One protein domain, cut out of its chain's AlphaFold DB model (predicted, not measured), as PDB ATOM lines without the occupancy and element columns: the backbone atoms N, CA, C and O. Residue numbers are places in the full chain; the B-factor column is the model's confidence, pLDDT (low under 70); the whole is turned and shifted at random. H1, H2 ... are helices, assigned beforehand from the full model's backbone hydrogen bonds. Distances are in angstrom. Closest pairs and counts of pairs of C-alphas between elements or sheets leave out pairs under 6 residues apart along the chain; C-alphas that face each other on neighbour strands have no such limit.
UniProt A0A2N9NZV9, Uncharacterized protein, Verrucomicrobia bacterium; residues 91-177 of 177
ATOM      1  N   ASP A  91     -21.396  14.798  34.356       56.31
ATOM      2  CA  ASP A  91     -21.330  16.243  34.618       56.31
ATOM      3  C   ASP A  91     -21.257  17.075  33.332       56.31
ATOM      4  O   ASP A  91     -21.849  18.148  33.264       56.31
ATOM      5  N   LEU A  92     -20.586  16.579  32.282       63.59
ATOM      6  CA  LEU A  92     -20.470  17.312  31.018       63.59
ATOM      7  C   LEU A  92     -21.814  17.382  30.280       63.59
ATOM      8  O   LEU A  92     -22.192  18.441  29.791       63.59
ATOM      9  N   GLU A  93     -22.556  16.271  30.248       59.72
ATOM     10  CA  GLU A  93     -23.907  16.219  29.677       59.72
ATOM     11  C   GLU A  93     -24.862  17.146  30.440       59.72
ATOM     12  O   GLU A  93     -25.587  17.916  29.815       59.72
ATOM     13  N   PHE A  94     -24.825  17.153  31.779       68.06
ATOM     14  CA  PHE A  94     -25.696  18.019  32.578       68.06
ATOM     15  C   PHE A  94     -25.393  19.511  32.364       68.06
ATOM     16  O   PHE A  94     -26.317  20.309  32.193       68.06
ATOM     17  N   HIS A  95     -24.111  19.886  32.286       64.00
ATOM     18  CA  HIS A  95     -23.707  21.269  32.022       64.00
ATOM     19  C   HIS A  95     -24.079  21.715  30.597       64.00
ATOM     20  O   HIS A  95     -24.559  22.833  30.406       64.00
ATOM     21  N   ILE A  96     -23.941  20.829  29.603       65.69
ATOM     22  CA  ILE A  96     -24.378  21.081  28.220       65.69
ATOM     23  C   ILE A  96     -25.904  21.226  28.154       65.69
ATOM     24  O   ILE A  96     -26.400  22.141  27.497       65.69
ATOM     25  N   TYR A  97     -26.661  20.394  28.872       64.06
ATOM     26  CA  TYR A  97     -28.122  20.493  28.937       64.06
ATOM     27  C   TYR A  97     -28.601  21.769  29.627       64.06
ATOM     28  O   TYR A  97     -29.547  22.398  29.150       64.06
ATOM     29  N   GLN A  98     -27.955  22.183  30.717       69.62
ATOM     30  CA  GLN A  98     -28.286  23.429  31.403       69.62
ATOM     31  C   GLN A  98     -27.997  24.640  30.508       69.62
ATOM     32  O   GLN A  98     -28.846  25.523  30.399       69.62
ATOM     33  N   HIS A  99     -26.864  24.634  29.798       62.62
ATOM     34  CA  HIS A  99     -26.492  25.694  28.858       62.62
ATOM     35  C   HIS A  99     -27.380  25.711  27.601       62.62
ATOM     36  O   HIS A  99     -27.703  26.771  27.070       62.62
ATOM     37  N   LEU A 100     -27.837  24.547  27.131       63.66
ATOM     38  CA  LEU A 100     -28.821  24.440  26.050       63.66
ATOM     39  C   LEU A 100     -30.211  24.889  26.495       63.66
ATOM     40  O   LEU A 100     -30.933  25.461  25.687       63.66
ATOM     41  N   ASN A 101     -30.606  24.645  27.745       63.94
ATOM     42  CA  ASN A 101     -31.902  25.078  28.264       63.94
ATOM     43  C   ASN A 101     -31.942  26.580  28.545       63.94
ATOM     44  O   ASN A 101     -32.973  27.192  28.283       63.94
ATOM     45  N   THR A 102     -30.842  27.189  28.993       60.75
ATOM     46  CA  THR A 102     -30.738  28.655  29.078       60.75
ATOM     47  C   THR A 102     -30.675  29.294  27.693       60.75
ATOM     48  O   THR A 102     -31.325  30.305  27.451       60.75
ATOM     49  N   MET A 103     -29.994  28.679  26.724       59.72
ATOM     50  CA  MET A 103     -30.026  29.161  25.338       59.72
ATOM     51  C   MET A 103     -31.410  29.010  24.690       59.72
ATOM     52  O   MET A 103     -31.902  29.948  24.066       59.72
ATOM     53  N   LYS A 104     -32.079  27.867  24.894       63.12
ATOM     54  CA  LYS A 104     -33.474  27.660  24.477       63.12
ATOM     55  C   LYS A 104     -34.408  28.626  25.189       63.12
ATOM     56  O   LYS A 104     -35.417  29.022  24.597       63.12
ATOM     57  N   SER A 105     -34.087  28.998  26.435       60.69
ATOM     58  CA  SER A 105     -34.884  29.959  27.173       60.69
ATOM     59  C   SER A 105     -34.825  31.346  26.565       60.69
ATOM     60  O   SER A 105     -35.851  31.934  26.239       60.69
ATOM     61  N   ILE A 106     -33.621  31.797  26.250       60.84
ATOM     62  CA  ILE A 106     -33.392  33.083  25.599       60.84
ATOM     63  C   ILE A 106     -34.080  33.143  24.225       60.84
ATOM     64  O   ILE A 106     -34.736  34.137  23.913       60.84
ATOM     65  N   THR A 107     -34.030  32.068  23.430       64.44
ATOM     66  CA  THR A 107     -34.662  32.061  22.097       64.44
ATOM     67  C   THR A 107     -36.186  32.123  22.112       64.44
ATOM     68  O   THR A 107     -36.752  32.630  21.149       64.44
ATOM     69  N   HIS A 108     -36.868  31.643  23.162       68.88
ATOM     70  CA  HIS A 108     -38.333  31.780  23.237       68.88
ATOM     71  C   HIS A 108     -38.786  33.083  23.898       68.88
ATOM     72  O   HIS A 108     -39.912  33.516  23.663       68.88
ATOM     73  N   TRP A 109     -37.923  33.733  24.683       76.44
ATOM     74  CA  TRP A 109     -38.214  35.055  25.243       76.44
ATOM     75  C   TRP A 109     -37.983  36.178  24.238       76.44
ATOM     76  O   TRP A 109     -38.657  37.198  24.323       76.44
ATOM     77  N   LEU A 110     -37.087  35.995  23.262       74.12
ATOM     78  CA  LEU A 110     -36.765  37.034  22.282       74.12
ATOM     79  C   LEU A 110     -37.992  37.524  21.482       74.12
ATOM     80  O   LEU A 110     -38.194  38.737  21.428       74.12
ATOM     81  N   PRO A 111     -38.864  36.652  20.932       71.62
ATOM     82  CA  PRO A 111     -40.068  37.096  20.229       71.62
ATOM     83  C   PRO A 111     -41.069  37.782  21.163       71.62
ATOM     84  O   PRO A 111     -41.702  38.758  20.771       71.62
ATOM     85  N   ALA A 112     -41.197  37.300  22.403       78.06
ATOM     86  CA  ALA A 112     -42.102  37.873  23.396       78.06
ATOM     87  C   ALA A 112     -41.644  39.270  23.843       78.06
ATOM     88  O   ALA A 112     -42.444  40.201  23.877       78.06
ATOM     89  N   ALA A 113     -40.347  39.436  24.114       77.69
ATOM     90  CA  ALA A 113     -39.739  40.717  24.458       77.69
ATOM     91  C   ALA A 113     -39.788  41.702  23.281       77.69
ATOM     92  O   ALA A 113     -40.075  42.881  23.480       77.69
ATOM     93  N   PHE A 114     -39.568  41.225  22.052       78.12
ATOM     94  CA  PHE A 114     -39.694  42.038  20.842       78.12
ATOM     95  C   PHE A 114     -41.135  42.511  20.619       78.12
ATOM     96  O   PHE A 114     -41.360  43.694  20.379       78.12
ATOM     97  N   CYS A 115     -42.114  41.616  20.779       81.56
ATOM     98  CA  CYS A 115     -43.535  41.950  20.695       81.56
ATOM     99  C   CYS A 115     -43.937  42.977  21.766       81.56
ATOM    100  O   CYS A 115     -44.555  43.987  21.446       81.56
ATOM    101  N   ALA A 116     -43.513  42.780  23.020       82.88
ATOM    102  CA  ALA A 116     -43.737  43.748  24.093       82.88
ATOM    103  C   ALA A 116     -43.080  45.109  23.798       82.88
ATOM    104  O   ALA A 116     -43.679  46.148  24.068       82.88
ATOM    105  N   GLY A 117     -41.882  45.108  23.203       81.50
ATOM    106  CA  GLY A 117     -41.190  46.315  22.760       81.50
ATOM    107  C   GLY A 117     -41.960  47.069  21.678       81.50
ATOM    108  O   GLY A 117     -42.169  48.270  21.817       81.50
ATOM    109  N   ILE A 118     -42.444  46.377  20.641       79.25
ATOM    110  CA  ILE A 118     -43.270  46.994  19.592       79.25
ATOM    111  C   ILE A 118     -44.558  47.567  20.188       79.25
ATOM    112  O   ILE A 118     -44.874  48.719  19.911       79.25
ATOM    113  N   SER A 119     -45.257  46.818  21.044       84.69
ATOM    114  CA  SER A 119     -46.483  47.290  21.701       84.69
ATOM    115  C   SER A 119     -46.241  48.517  22.584       84.69
ATOM    116  O   SER A 119     -47.063  49.428  22.614       84.69
ATOM    117  N   LEU A 120     -45.105  48.574  23.288       82.69
ATOM    118  CA  LEU A 120     -44.730  49.742  24.085       82.69
ATOM    119  C   LEU A 120     -44.440  50.958  23.199       82.69
ATOM    120  O   LEU A 120     -44.803  52.075  23.560       82.69
ATOM    121  N   ILE A 121     -43.802  50.753  22.045       77.31
ATOM    122  CA  ILE A 121     -43.513  51.835  21.103       77.31
ATOM    123  C   ILE A 121     -44.795  52.331  20.426       77.31
ATOM    124  O   ILE A 121     -44.969  53.538  20.287       77.31
ATOM    125  N   ASP A 122     -45.708  51.435  20.058       80.88
ATOM    126  CA  ASP A 122     -47.023  51.781  19.505       80.88
ATOM    127  C   ASP A 122     -47.861  52.586  20.516       80.88
ATOM    128  O   ASP A 122     -48.435  53.636  20.203       80.88
ATOM    129  N   LEU A 123     -47.825  52.174  21.787       81.56
ATOM    130  CA  LEU A 123     -48.427  52.930  22.882       81.56
ATOM    131  C   LEU A 123     -47.753  54.301  23.069       81.56
ATOM    132  O   LEU A 123     -48.430  55.314  23.224       81.56
ATOM    133  N   ALA A 124     -46.422  54.372  23.013       75.75
ATOM    134  CA  ALA A 124     -45.701  55.638  23.116       75.75
ATOM    135  C   ALA A 124     -46.002  56.572  21.931       75.75
ATOM    136  O   ALA A 124     -46.152  57.778  22.123       75.75
ATOM    137  N   ALA A 125     -46.136  56.028  20.720       74.12
ATOM    138  CA  ALA A 125     -46.476  56.777  19.516       74.12
ATOM    139  C   ALA A 125     -47.909  57.326  19.576       74.12
ATOM    140  O   ALA A 125     -48.120  58.506  19.284       74.12
ATOM    141  N   SER A 126     -48.874  56.513  20.015       76.31
ATOM    142  CA  SER A 126     -50.267  56.950  20.178       76.31
ATOM    143  C   SER A 126     -50.420  58.039  21.250       76.31
ATOM    144  O   SER A 126     -51.158  59.001  21.036       76.31
ATOM    145  N   VAL A 127     -49.660  57.971  22.350       77.31
ATOM    146  CA  VAL A 127     -49.647  59.015  23.396       77.31
ATOM    147  C   VAL A 127     -48.926  60.293  22.934       77.31
ATOM    148  O   VAL A 127     -49.415  61.405  23.163       77.31
ATOM    149  N   ALA A 128     -47.789  60.165  22.244       64.56
ATOM    150  CA  ALA A 128     -46.984  61.300  21.774       64.56
ATOM    151  C   ALA A 128     -47.619  62.068  20.595       64.56
ATOM    152  O   ALA A 128     -47.319  63.249  20.385       64.56
ATOM    153  N   SER A 129     -48.538  61.439  19.854       60.16
ATOM    154  CA  SER A 129     -49.253  62.054  18.726       60.16
ATOM    155  C   SER A 129     -50.183  63.214  19.122       60.16
ATOM    156  O   SER A 129     -50.763  63.859  18.251       60.16
ATOM    157  N   SER A 130     -50.323  63.517  20.414       62.00
ATOM    158  CA  SER A 130     -51.177  64.603  20.900       62.00
ATOM    159  C   SER A 130     -50.579  66.012  20.736       62.00
ATOM    160  O   SER A 130     -51.331  66.978  20.867       62.00
ATOM    161  N   LYS A 131     -49.275  66.184  20.420       62.59
ATOM    162  CA  LYS A 131     -48.714  67.544  20.203       62.59
ATOM    163  C   LYS A 131     -47.436  67.708  19.363       62.59
ATOM    164  O   LYS A 131     -47.136  68.841  18.998       62.59
ATOM    165  N   SER A 132     -46.688  66.658  19.004       61.44
ATOM    166  CA  SER A 132     -45.482  66.826  18.165       61.44
ATOM    167  C   SER A 132     -45.248  65.647  17.218       61.44
ATOM    168  O   SER A 132     -44.922  64.546  17.659       61.44
ATOM    169  N   GLY A 133     -45.348  65.880  15.905       65.56
ATOM    170  CA  GLY A 133     -45.227  64.869  14.839       65.56
ATOM    171  C   GLY A 133     -43.836  64.244  14.629       65.56
ATOM    172  O   GLY A 133     -43.572  63.692  13.566       65.56
ATOM    173  N   TRP A 134     -42.936  64.317  15.611       65.88
ATOM    174  CA  TRP A 134     -41.546  63.855  15.498       65.88
ATOM    175  C   TRP A 134     -41.326  62.388  15.907       65.88
ATOM    176  O   TRP A 134     -40.247  61.848  15.680       65.88
ATOM    177  N   GLY A 135     -42.331  61.708  16.471       65.56
ATOM    178  CA  GLY A 135     -42.199  60.306  16.900       65.56
ATOM    179  C   GLY A 135     -42.128  59.294  15.748       65.56
ATOM    180  O   GLY A 135     -41.466  58.264  15.856       65.56
ATOM    181  N   HIS A 136     -42.763  59.600  14.614       69.19
ATOM    182  CA  HIS A 136     -42.865  58.684  13.479       69.19
ATOM    183  C   HIS A 136     -41.522  58.373  12.777       69.19
ATOM    184  O   HIS A 136     -41.227  57.193  12.579       69.19
ATOM    185  N   PRO A 137     -40.651  59.354  12.452       74.88
ATOM    186  CA  PRO A 137     -39.373  59.058  11.795       74.88
ATOM    187  C   PRO A 137     -38.398  58.282  12.691       74.88
ATOM    188  O   PRO A 137     -37.656  57.436  12.194       74.88
ATOM    189  N   VAL A 138     -38.421  58.515  14.009       74.50
ATOM    190  CA  VAL A 138     -37.568  57.783  14.961       74.50
ATOM    191  C   VAL A 138     -37.945  56.303  14.991       74.50
ATOM    192  O   VAL A 138     -37.064  55.445  14.980       74.50
ATOM    193  N   PHE A 139     -39.241  55.988  14.944       70.81
ATOM    194  CA  PHE A 139     -39.715  54.607  14.878       70.81
ATOM    195  C   PHE A 139     -39.277  53.894  13.594       70.81
ATOM    196  O   PHE A 139     -38.741  52.784  13.643       70.81
ATOM    197  N   VAL A 140     -39.446  54.558  12.446       76.88
ATOM    198  CA  VAL A 140     -39.075  54.002  11.137       76.88
ATOM    199  C   VAL A 140     -37.562  53.783  11.033       76.88
ATOM    200  O   VAL A 140     -37.136  52.792  10.446       76.88
ATOM    201  N   ALA A 141     -36.745  54.642  11.649       79.56
ATOM    202  CA  ALA A 141     -35.293  54.464  11.706       79.56
ATOM    203  C   ALA A 141     -34.853  53.358  12.687       79.56
ATOM    204  O   ALA A 141     -33.842  52.691  12.458       79.56
ATOM    205  N   PHE A 142     -35.603  53.132  13.771       77.19
ATOM    206  CA  PHE A 142     -35.256  52.149  14.801       77.19
ATOM    207  C   PHE A 142     -35.591  50.703  14.399       77.19
ATOM    208  O   PHE A 142     -34.857  49.770  14.738       77.19
ATOM    209  N   LEU A 143     -36.659  50.514  13.619       79.00
ATOM    210  CA  LEU A 143     -37.076  49.217  13.075       79.00
ATOM    211  C   LEU A 143     -35.939  48.443  12.381       79.00
ATOM    212  O   LEU A 143     -35.612  47.349  12.849       79.00
ATOM    213  N   PRO A 144     -35.279  48.966  11.328       79.25
ATOM    214  CA  PRO A 144     -34.220  48.235  10.637       79.25
ATOM    215  C   PRO A 144     -33.037  47.921  11.558       79.25
ATOM    216  O   PRO A 144     -32.472  46.833  11.468       79.25
ATOM    217  N   MET A 145     -32.707  48.808  12.502       80.88
ATOM    218  CA  MET A 145     -31.655  48.554  13.491       80.88
ATOM    219  C   MET A 145     -31.983  47.345  14.375       80.88
ATOM    220  O   MET A 145     -31.140  46.465  14.554       80.88
ATOM    221  N   SER A 146     -33.220  47.253  14.873       77.31
ATOM    222  CA  SER A 146     -33.653  46.114  15.693       77.31
ATOM    223  C   SER A 146     -33.652  44.789  14.918       77.31
ATOM    224  O   SER A 146     -33.224  43.769  15.460       77.31
ATOM    225  N   PHE A 147     -34.030  44.800  13.634       81.56
ATOM    226  CA  PHE A 147     -33.968  43.619  12.764       81.56
ATOM    227  C   PHE A 147     -32.531  43.174  12.475       81.56
ATOM    228  O   PHE A 147     -32.258  41.974  12.431       81.56
ATOM    229  N   LEU A 148     -31.597  44.113  12.313       83.50
ATOM    230  CA  LEU A 148     -30.181  43.798  12.115       83.50
ATOM    231  C   LEU A 148     -29.546  43.212  13.386       83.50
ATOM    232  O   LEU A 148     -28.836  42.206  13.318       83.50
ATOM    233  N   LEU A 149     -29.847  43.779  14.556       80.88
ATOM    234  CA  LEU A 149     -29.424  43.237  15.856       80.88
ATOM    235  C   LEU A 149     -30.003  41.825  16.072       80.88
ATOM    236  O   LEU A 149     -29.261  40.869  16.297       80.88
ATOM    237  N   VAL A 150     -31.310  41.709  15.828       81.00
ATOM    238  CA  VAL A 150     -32.076  40.512  15.451       81.00
ATOM    239  C   VAL A 150     -31.263  39.389  14.789       81.00
ATOM    240  O   VAL A 150     -30.900  38.336  15.335       81.00
ATOM    241  N   GLY A 151     -30.981  39.663  13.517       81.50
ATOM    242  CA  GLY A 151     -30.376  38.735  12.580       81.50
ATOM    243  C   GLY A 151     -28.939  38.395  12.936       81.50
ATOM    244  O   GLY A 151     -28.561  37.230  12.853       81.50
ATOM    245  N   THR A 152     -28.140  39.363  13.390       81.75
ATOM    246  CA  THR A 152     -26.728  39.113  13.729       81.75
ATOM    247  C   THR A 152     -26.573  38.144  14.900       81.75
ATOM    248  O   THR A 152     -25.750  37.225  14.820       81.75
ATOM    249  N   VAL A 153     -27.395  38.278  15.945       79.62
ATOM    250  CA  VAL A 153     -27.427  37.329  17.071       79.62
ATOM    251  C   VAL A 153     -27.861  35.945  16.588       79.62
ATOM    252  O   VAL A 153     -27.205  34.944  16.885       79.62
ATOM    253  N   THR A 154     -28.914  35.887  15.771       79.38
ATOM    254  CA  THR A 154     -29.448  34.623  15.245       79.38
ATOM    255  C   THR A 154     -28.426  33.877  14.378       79.38
ATOM    256  O   THR A 154     -28.256  32.664  14.521       79.38
ATOM    257  N   ILE A 155     -27.692  34.590  13.517       82.44
ATOM    258  CA  ILE A 155     -26.659  34.012  12.643       82.44
ATOM    259  C   ILE A 155     -25.498  33.438  13.464       82.44
ATOM    260  O   ILE A 155     -25.028  32.336  13.168       82.44
ATOM    261  N   ARG A 156     -25.045  34.143  14.511       77.75
ATOM    262  CA  ARG A 156     -23.986  33.634  15.402       77.75
ATOM    263  C   ARG A 156     -24.412  32.343  16.092       77.75
ATOM    264  O   ARG A 156     -23.676  31.360  16.058       77.75
ATOM    265  N   MET A 157     -25.637  32.312  16.607       77.75
ATOM    266  CA  MET A 157     -26.175  31.142  17.298       77.75
ATOM    267  C   MET A 157     -26.332  29.925  16.370       77.75
ATOM    268  O   MET A 157     -26.034  28.794  16.754       77.75
ATOM    269  N   GLN A 158     -26.739  30.144  15.115       82.38
ATOM    270  CA  GLN A 158     -26.799  29.087  14.099       82.38
ATOM    271  C   GLN A 158     -25.419  28.506  13.771       82.38
ATOM    272  O   GLN A 158     -25.293  27.296  13.559       82.38
ATOM    273  N   ARG A 159     -24.385  29.353  13.739       87.44
ATOM    274  CA  ARG A 159     -23.012  28.923  13.468       87.44
ATOM    275  C   ARG A 159     -22.477  28.032  14.588       87.44
ATOM    276  O   ARG A 159     -21.989  26.944  14.298       87.44
ATOM    277  N   GLU A 160     -22.670  28.432  15.841       84.50
ATOM    278  CA  GLU A 160     -22.274  27.629  17.006       84.50
ATOM    279  C   GLU A 160     -23.000  26.277  17.042       84.50
ATOM    280  O   GLU A 160     -22.383  25.236  17.271       84.50
ATOM    281  N   LEU A 161     -24.300  26.262  16.730       79.56
ATOM    282  CA  LEU A 161     -25.068  25.019  16.617       79.56
ATOM    283  C   LEU A 161     -24.524  24.087  15.531       79.56
ATOM    284  O   LEU A 161     -24.521  22.867  15.714       79.56
ATOM    285  N   ARG A 162     -24.081  24.638  14.397       88.81
ATOM    286  CA  ARG A 162     -23.499  23.847  13.308       88.81
ATOM    287  C   ARG A 162     -22.145  23.263  13.719       88.81
ATOM    288  O   ARG A 162     -21.930  22.075  13.503       88.81
ATOM    289  N   GLU A 163     -21.292  24.049  14.371       92.00
ATOM    290  CA  GLU A 163     -19.983  23.594  14.865       92.00
ATOM    291  C   GLU A 163     -20.120  22.502  15.939       92.00
ATOM    292  O   GLU A 163     -19.409  21.495  15.905       92.00
ATOM    293  N   LEU A 164     -21.084  22.642  16.854       84.88
ATOM    294  CA  LEU A 164     -21.373  21.625  17.870       84.88
ATOM    295  C   LEU A 164     -21.880  20.317  17.254       84.88
ATOM    296  O   LEU A 164     -21.436  19.239  17.654       84.88
ATOM    297  N   ARG A 165     -22.774  20.397  16.261       87.75
ATOM    298  CA  ARG A 165     -23.252  19.212  15.531       87.75
ATOM    299  C   ARG A 165     -22.118  18.498  14.806       87.75
ATOM    300  O   ARG A 165     -22.066  17.277  14.848       87.75
ATOM    301  N   GLN A 166     -21.201  19.252  14.208       93.06
ATOM    302  CA  GLN A 166     -20.057  18.693  13.493       93.06
ATOM    303  C   GLN A 166     -19.094  17.956  14.440       93.06
ATOM    304  O   GLN A 166     -18.666  16.839  14.163       93.06
ATOM    305  N   ARG A 167     -18.839  18.508  15.633       90.56
ATOM    306  CA  ARG A 167     -18.032  17.816  16.654       90.56
ATOM    307  C   ARG A 167     -18.697  16.544  17.176       90.56
ATOM    308  O   ARG A 167     -17.998  15.594  17.518       90.56
ATOM    309  N   LEU A 168     -20.029  16.522  17.257       88.44
ATOM    310  CA  LEU A 168     -20.762  15.315  17.637       88.44
ATOM    311  C   LEU A 168     -20.615  14.215  16.582       88.44
ATOM    312  O   LEU A 168     -20.323  13.080  16.958       88.44
ATOM    313  N   THR A 169     -20.739  14.546  15.293       93.62
ATOM    314  CA  THR A 169     -20.573  13.561  14.211       93.62
ATOM    315  C   THR A 169     -19.150  13.004  14.155       93.62
ATOM    316  O   THR A 169     -18.983  11.796  14.011       93.62
ATOM    317  N   ASP A 170     -18.130  13.840  14.375       93.25
ATOM    318  CA  ASP A 170     -16.729  13.395  14.385       93.25
ATOM    319  C   ASP A 170     -16.440  12.426  15.548       93.25
ATOM    320  O   ASP A 170     -15.733  11.426  15.394       93.25
ATOM    321  N   LEU A 171     -17.006  12.701  16.730       90.69
ATOM    322  CA  LEU A 171     -16.872  11.828  17.900       90.69
ATOM    323  C   LEU A 171     -17.636  10.511  17.741       90.69
ATOM    324  O   LEU A 171     -17.171   9.477  18.230       90.69
ATOM    325  N   GLU A 172     -18.794  10.535  17.084       92.38
ATOM    326  CA  GLU A 172     -19.581   9.337  16.794       92.38
ATOM    327  C   GLU A 172     -18.857   8.432  15.791       92.38
ATOM    328  O   GLU A 172     -18.705   7.234  16.044       92.38
ATOM    329  N   GLN A 173     -18.293   9.010  14.727       92.44
ATOM    330  CA  GLN A 173     -17.536   8.268  13.719       92.44
ATOM    331  C   GLN A 173     -16.250   7.654  14.296       92.44
ATOM    332  O   GLN A 173     -15.938   6.498  14.017       92.44
ATOM    333  N   LYS A 174     -15.541   8.372  15.180       91.44
ATOM    334  CA  LYS A 174     -14.331   7.859  15.851       91.44
ATOM    335  C   LYS A 174     -14.609   6.730  16.853       91.44
ATOM    336  O   LYS A 174     -13.696   5.991  17.197       91.44
ATOM    337  N   LYS A 175     -15.839   6.609  17.362       87.38
ATOM    338  CA  LYS A 175     -16.227   5.530  18.287       87.38
ATOM    339  C   LYS A 175     -16.591   4.232  17.552       87.38
ATOM    340  O   LYS A 175     -16.544   3.169  18.165       87.38
ATOM    341  N   GLY A 176     -17.015   4.330  16.291       83.19
ATOM    342  CA  GLY A 176     -17.442   3.191  15.474       83.19
ATOM    343  C   GLY A 176     -16.335   2.527  14.647       83.19
ATOM    344  O   GLY A 176     -16.611   1.506  14.023       83.19
ATOM    345  N   SER A 177     -15.125   3.096  14.634       70.94
ATOM    346  CA  SER A 177     -13.932   2.557  13.966       70.94
ATOM    347  C   SER A 177     -12.918   2.041  14.974       70.94
ATOM    348  O   SER A 177     -12.109   1.193  14.542       70.94
TER     349      SER A 177
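AT A GLANCE: This is residues 91 to 177 of the 177 residues of an uncharacterized protein of Verrucomicrobia bacterium (UniProt A0A2N9NZV9). The model is a long helical hairpin: one long helix, H1, runs to a short turn, and a second, H2, folds back beside it, so that two long rods lie side by side with a gap between them. The two are joined and touch near the turn, while at the other end residues 91 to 102 of H1 and residues 158 to 177, of which 158 to 176 belong to H2, stand free. The printed part has 87 residues with two named helices, H1 then H2, and no named strand; the class is all helix. It is extended, with a radius of gyration of the C-alphas of 20.6 A, and spans 73 by 22 by 12 A, only just a rod.

HOW THE PARTS SIT: H1, residues 91 to 128, has a kink of 27 degrees near residue 111. A short link of 6 residues leads to H2, residues 135 to 176. The two form a helical hairpin and run opposite ways at a shallow tilt of 12 degrees, with their centres 14.4 A apart. They touch, with 4 pairs of C-alphas within 8 A, through residues 121 to 128 of H1 and 135 to 139 of H2 alone; the closest C-alphas are those of Ala 125 and Gly 135, 6.1 A apart. Of the O i to N i+4 pairs, 32 of 34 in H1 and 36 of 38 in H2 are within hydrogen-bond range.

IN THESE COORDINATES: H1 begins at C-alpha 91, (-21.330, 16.243, 34.618), and measures 53.4 A from first to last C-alpha. H2 begins at C-alpha 135, (-42.199, 60.306, 16.900), and ends 62.3 A away at C-alpha 176, (-17.442, 3.191, 15.474).

THE WHOLE: The two C-alphas farthest apart, those of Lys 131 and Ser 177, are 74.0 A apart. The printed part has no cut. Mean pLDDT of the printed part is 76.1, and residues 91 to 108 and 128 to 136 are under 70.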